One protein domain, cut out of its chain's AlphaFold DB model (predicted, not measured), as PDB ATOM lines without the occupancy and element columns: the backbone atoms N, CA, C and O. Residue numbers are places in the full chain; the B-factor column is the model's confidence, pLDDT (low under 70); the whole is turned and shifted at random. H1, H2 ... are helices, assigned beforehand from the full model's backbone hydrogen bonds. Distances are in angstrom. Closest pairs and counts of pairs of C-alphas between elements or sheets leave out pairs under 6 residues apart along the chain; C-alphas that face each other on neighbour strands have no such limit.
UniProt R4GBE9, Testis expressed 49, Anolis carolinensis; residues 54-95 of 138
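Overview. This is residues 54 to 95 of the 138 residues of the protein "Testis expressed 49" of Anolis carolinensis (UniProt R4GBE9). Two small lobes stand at the ends of an elongated outline, joined by a thin, open link: one lobe is helix H1 with the residues just before it, the other is a loop-wound end holding the short helices H2 and H3. Residues 57 to 62, of which 60 to 62 belong to H1, stick out from the first lobe. The printed part has 42 residues with three named helices, H1, H2 and H3 in that order along the chain, and no named strand; the class is all helix, though under half of the residues, 17, are in named elements. The whole is only just loose, close to compact, with a radius of gyration of the C-alphas of 11.3 A and spans of 26 by 17 by 16 A.

Along the chain. Find C-alpha 60 at (-7.574, -4.498, -3.447); from there H1, residues 60 to 68, runs 12.5 A to C-alpha 68 at (-0.367, -14.628, -4.408). Look next at residues 76 to 79 for H2, which is 5.2 A long. H3, residues 86 to 89, is 5.3 A long and ends at C-alpha 89, at (-18.249, -25.616, -8.087).

Arrangement. Start from H1, which is apart from H2 and also apart from H3. H2 and H3 are close but not clearly touching; their closest C-alphas, those of Pro 76 and Gln 88, are 7.4 A apart. In H1 every O i to N i+4 pair is within hydrogen-bond range, while H2 and H3 are too short for such a pair.

Size, cuts and confidence. Look to Asp 61 and Trp 93 for the two C-alphas farthest apart, at 28.3 A. The printed part has no cut, and both links between helices are short. Mean pLDDT of the printed part is 85.8, and residue 54 alone is under 70.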
ATOM      1  N   THR A  54      -9.403 -10.500   8.257       69.75
ATOM      2  CA  THR A  54      -8.731 -10.728   6.981       69.75
ATOM      3  C   THR A  54      -7.539  -9.788   6.814       69.75
ATOM      4  O   THR A  54      -7.572  -8.612   7.168       69.75
ATOM      5  N   ILE A  55      -6.452 -10.320   6.252       75.94
ATOM      6  CA  ILE A  55      -5.161  -9.620   6.122       75.94
ATOM      7  C   ILE A  55      -5.276  -8.370   5.235       75.94
ATOM      8  O   ILE A  55      -4.561  -7.390   5.432       75.94
ATOM      9  N   HIS A  56      -6.198  -8.387   4.272       78.81
ATOM     10  CA  HIS A  56      -6.327  -7.348   3.257       78.81
ATOM     11  C   HIS A  56      -7.222  -6.168   3.660       78.81
ATOM     12  O   HIS A  56      -7.119  -5.119   3.029       78.81
ATOM     13  N   GLN A  57      -8.054  -6.301   4.704       77.00
ATOM     14  CA  GLN A  57      -8.853  -5.204   5.286       77.00
ATOM     15  C   GLN A  57      -9.648  -4.376   4.249       77.00
ATOM     16  O   GLN A  57      -9.768  -3.162   4.372       77.00
ATOM     17  N   GLY A  58     -10.149  -5.018   3.188       74.62
ATOM     18  CA  GLY A  58     -10.903  -4.350   2.117       74.62
ATOM     19  C   GLY A  58     -10.071  -3.599   1.065       74.62
ATOM     20  O   GLY A  58     -10.646  -3.042   0.137       74.62
ATOM     21  N   SER A  59      -8.736  -3.602   1.149       84.44
ATOM     22  CA  SER A  59      -7.861  -3.057   0.101       84.44
ATOM     23  C   SER A  59      -7.618  -4.080  -1.014       84.44
ATOM     24  O   SER A  59      -7.235  -5.224  -0.748       84.44
ATOM     25  N   TYR A  60      -7.787  -3.652  -2.269       85.06
ATOM     26  CA  TYR A  60      -7.574  -4.498  -3.447       85.06
ATOM     27  C   TYR A  60      -6.115  -4.952  -3.596       85.06
ATOM     28  O   TYR A  60      -5.859  -6.139  -3.804       85.06
ATOM     29  N   ASP A  61      -5.150  -4.044  -3.434       90.25
ATOM     30  CA  ASP A  61      -3.731  -4.368  -3.621       90.25
ATOM     31  C   ASP A  61      -3.253  -5.384  -2.582       90.25
ATOM     32  O   ASP A  61      -2.656  -6.408  -2.925       90.25
ATOM     33  N   LYS A  62      -3.631  -5.177  -1.315       88.62
ATOM     34  CA  LYS A  62      -3.333  -6.126  -0.235       88.62
ATOM     35  C   LYS A  62      -4.022  -7.473  -0.450       88.62
ATOM     36  O   LYS A  62      -3.437  -8.512  -0.148       88.62
ATOM     37  N   TYR A  63      -5.249  -7.482  -0.976       88.31
ATOM     38  CA  TYR A  63      -5.949  -8.722  -1.322       88.31
ATOM     39  C   TYR A  63      -5.198  -9.487  -2.407       88.31
ATOM     40  O   TYR A  63      -4.932 -10.680  -2.259       88.31
ATOM     41  N   ARG A  64      -4.782  -8.791  -3.466       91.62
ATOM     42  CA  ARG A  64      -4.016  -9.372  -4.568       91.62
ATOM     43  C   ARG A  64      -2.696  -9.978  -4.086       91.62
ATOM     44  O   ARG A  64      -2.326 -11.063  -4.531       91.62
ATOM     45  N   GLU A  65      -1.999  -9.319  -3.165       92.75
ATOM     46  CA  GLU A  65      -0.792  -9.865  -2.534       92.75
ATOM     47  C   GLU A  65      -1.084 -11.088  -1.654       92.75
ATOM     48  O   GLU A  65      -0.366 -12.087  -1.733       92.75
ATOM     49  N   ALA A  66      -2.157 -11.050  -0.862       89.44
ATOM     50  CA  ALA A  66      -2.565 -12.170  -0.019       89.44
ATOM     51  C   ALA A  66      -2.947 -13.410  -0.845       89.44
ATOM     52  O   ALA A  66      -2.579 -14.523  -0.468       89.44
ATOM     53  N   VAL A  67      -3.614 -13.228  -1.991       88.44
ATOM     54  CA  VAL A  67      -3.922 -14.307  -2.947       88.44
ATOM     55  C   VAL A  67      -2.637 -14.940  -3.476       88.44
ATOM     56  O   VAL A  67      -2.494 -16.160  -3.423       88.44
ATOM     57  N   LYS A  68      -1.666 -14.127  -3.918       90.88
ATOM     58  CA  LYS A  68      -0.367 -14.628  -4.408       90.88
ATOM     59  C   LYS A  68       0.373 -15.458  -3.358       90.88
ATOM     60  O   LYS A  68       1.042 -16.423  -3.704       90.88
ATOM     61  N   ARG A  69       0.253 -15.083  -2.082       89.62
ATOM     62  CA  ARG A  69       0.878 -15.786  -0.953       89.62
ATOM     63  C   ARG A  69       0.017 -16.916  -0.377       89.62
ATOM     64  O   ARG A  69       0.441 -17.541   0.587       89.62
ATOM     65  N   MET A  70      -1.176 -17.162  -0.928       82.81
ATOM     66  CA  MET A  70      -2.162 -18.121  -0.407       82.81
ATOM     67  C   MET A  70      -2.508 -17.892   1.079       82.81
ATOM     68  O   MET A  70      -2.689 -18.838   1.838       82.81
ATOM     69  N   GLN A  71      -2.589 -16.630   1.512       82.62
ATOM     70  CA  GLN A  71      -2.819 -16.247   2.917       82.62
ATOM     71  C   GLN A  71      -4.282 -15.902   3.232       82.62
ATOM     72  O   GLN A  71      -4.590 -15.327   4.280       82.62
ATOM     73  N   LEU A  72      -5.208 -16.194   2.319       83.00
ATOM     74  CA  LEU A  72      -6.623 -15.969   2.580       83.00
ATOM     75  C   LEU A  72      -7.107 -16.933   3.666       83.00
ATOM     76  O   LEU A  72      -6.926 -18.139   3.568       83.00
ATOM     77  N   LYS A  73      -7.718 -16.374   4.715       79.00
ATOM     78  CA  LYS A  73      -8.252 -17.142   5.849       79.00
ATOM     79  C   LYS A  73      -9.605 -17.784   5.553       79.00
ATOM     80  O   LYS A  73      -9.999 -18.702   6.260       79.00
ATOM     81  N   LYS A  74     -10.326 -17.246   4.569       81.12
ATOM     82  CA  LYS A  74     -11.683 -17.654   4.226       81.12
ATOM     83  C   LYS A  74     -11.738 -18.201   2.814       81.12
ATOM     84  O   LYS A  74     -11.173 -17.596   1.900       81.12
ATOM     85  N   ASN A  75     -12.470 -19.295   2.662       83.62
ATOM     86  CA  ASN A  75     -12.817 -19.858   1.365       83.62
ATOM     87  C   ASN A  75     -14.200 -19.367   0.904       83.62
ATOM     88  O   ASN A  75     -15.024 -18.972   1.733       83.62
ATOM     89  N   PRO A  76     -14.498 -19.434  -0.406       87.00
ATOM     90  CA  PRO A  76     -15.792 -19.017  -0.950       87.00
ATOM     91  C   PRO A  76     -17.005 -19.689  -0.290       87.00
ATOM     92  O   PRO A  76     -18.038 -19.048  -0.126       87.00
ATOM     93  N   ASN A  77     -16.864 -20.943   0.143       87.00
ATOM     94  CA  ASN A  77     -17.907 -21.712   0.831       87.00
ATOM     95  C   ASN A  77     -18.221 -21.228   2.258       87.00
ATOM     96  O   ASN A  77     -19.275 -21.552   2.795       87.00
ATOM     97  N   GLN A  78     -17.341 -20.430   2.868       84.75
ATOM     98  CA  GLN A  78     -17.587 -19.784   4.162       84.75
ATOM     99  C   GLN A  78     -18.198 -18.391   4.013       84.75
ATOM    100  O   GLN A  78     -18.726 -17.838   4.976       84.75
ATOM    101  N   GLU A  79     -18.099 -17.806   2.822       85.00
ATOM    102  CA  GLU A  79     -18.612 -16.470   2.543       85.00
ATOM    103  C   GLU A  79     -19.962 -16.505   1.835       85.00
ATOM    104  O   GLU A  79     -20.818 -15.673   2.122       85.00
ATOM    105  N   TYR A  80     -20.191 -17.481   0.960       88.75
ATOM    106  CA  TYR A  80     -21.430 -17.617   0.209       88.75
ATOM    107  C   TYR A  80     -22.128 -18.938   0.523       88.75
ATOM    108  O   TYR A  80     -21.497 -19.961   0.766       88.75
ATOM    109  N   ARG A  81     -23.462 -18.911   0.484       89.19
ATOM    110  CA  ARG A  81     -24.326 -20.089   0.654       89.19
ATOM    111  C   ARG A  81     -24.185 -21.066  -0.509       89.19
ATOM    112  O   ARG A  81     -24.336 -22.268  -0.331       89.19
ATOM    113  N   MET A  82     -23.937 -20.529  -1.699       89.88
ATOM    114  CA  MET A  82     -23.832 -21.270  -2.950       89.88
ATOM    115  C   MET A  82     -22.688 -20.701  -3.792       89.88
ATOM    116  O   MET A  82     -22.401 -19.502  -3.680       89.88
ATOM    117  N   PRO A  83     -22.074 -21.518  -4.661       91.44
ATOM    118  CA  PRO A  83     -21.059 -21.048  -5.588       91.44
ATOM    119  C   PRO A  83     -21.629 -19.961  -6.503       91.44
ATOM    120  O   PRO A  83     -22.718 -20.059  -7.072       91.44
ATOM    121  N   VAL A  84     -20.889 -18.864  -6.604       89.38
ATOM    122  CA  VAL A  84     -21.249 -17.698  -7.414       89.38
ATOM    123  C   VAL A  84     -20.800 -17.884  -8.862       89.38
ATOM    124  O   VAL A  84     -21.418 -17.350  -9.781       89.38
ATOM    125  N   THR A  85     -19.733 -18.656  -9.061       88.56
ATOM    126  CA  THR A  85     -19.122 -18.915 -10.368       88.56
ATOM    127  C   THR A  85     -18.970 -20.414 -10.588       88.56
ATOM    128  O   THR A  85     -18.706 -21.143  -9.638       88.56
ATOM    129  N   CYS A  86     -19.030 -20.866 -11.841       89.69
ATOM    130  CA  CYS A  86     -18.860 -22.286 -12.175       89.69
ATOM    131  C   CYS A  86     -17.487 -22.842 -11.758       89.69
ATOM    132  O   CYS A  86     -17.338 -24.023 -11.474       89.69
ATOM    133  N   ALA A  87     -16.461 -21.988 -11.687       88.69
ATOM    134  CA  ALA A  87     -15.142 -22.393 -11.207       88.69
ATOM    135  C   ALA A  87     -15.140 -22.729  -9.704       88.69
ATOM    136  O   ALA A  87     -14.346 -23.556  -9.264       88.69
ATOM    137  N   GLN A  88     -16.027 -22.108  -8.916       89.62
ATOM    138  CA  GLN A  88     -16.165 -22.410  -7.489       89.62
ATOM    139  C   GLN A  88     -16.806 -23.782  -7.250       89.62
ATOM    140  O   GLN A  88     -16.507 -24.386  -6.224       89.62
ATOM    141  N   ASP A  89     -17.598 -24.301  -8.197       89.56
ATOM    142  CA  ASP A  89     -18.249 -25.616  -8.087       89.56
ATOM    143  C   ASP A  89     -17.229 -26.748  -7.899       89.56
ATOM    144  O   ASP A  89     -17.431 -27.644  -7.081       89.56
ATOM    145  N   ILE A  90     -16.094 -26.674  -8.606       86.94
ATOM    146  CA  ILE A  90     -15.059 -27.723  -8.638       86.94
ATOM    147  C   ILE A  90     -14.447 -27.960  -7.247       86.94
ATOM    148  O   ILE A  90     -14.114 -29.089  -6.894       86.94
ATOM    149  N   GLY A  91     -14.289 -26.897  -6.454       84.75
ATOM    150  CA  GLY A  91     -13.638 -26.943  -5.142       84.75
ATOM    151  C   GLY A  91     -14.578 -26.730  -3.960       84.75
ATOM    152  O   GLY A  91     -14.104 -26.677  -2.828       84.75
ATOM    153  N   TRP A  92     -15.886 -26.589  -4.198       90.06
ATOM    154  CA  TRP A  92     -16.839 -26.119  -3.187       90.06
ATOM    155  C   TRP A  92     -16.876 -26.995  -1.932       90.06
ATOM    156  O   TRP A  92     -16.954 -26.497  -0.807       90.06
ATOM    157  N   TRP A  93     -16.787 -28.306  -2.148       86.06
ATOM    158  CA  TRP A  93     -16.905 -29.325  -1.109       86.06
ATOM    159  C   TRP A  93     -15.568 -29.710  -0.476       86.06
ATOM    160  O   TRP A  93     -15.565 -30.446   0.502       86.06
ATOM    161  N   LEU A  94     -14.432 -29.237  -0.998       86.12
ATOM    162  CA  LEU A  94     -13.133 -29.610  -0.442       86.12
ATOM    163  C   LEU A  94     -12.974 -29.073   0.991       86.12
ATOM    164  O   LEU A  94     -13.361 -27.930   1.266       86.12
ATOM    165  N   PRO A  95     -12.388 -29.867   1.907       84.06
ATOM    166  CA  PRO A  95     -12.137 -29.412   3.266       84.06
ATOM    167  C   PRO A  95     -11.170 -28.222   3.266       84.06
ATOM    168  O   PRO A  95     -10.229 -28.162   2.473       84.06
TER     169      PRO A  95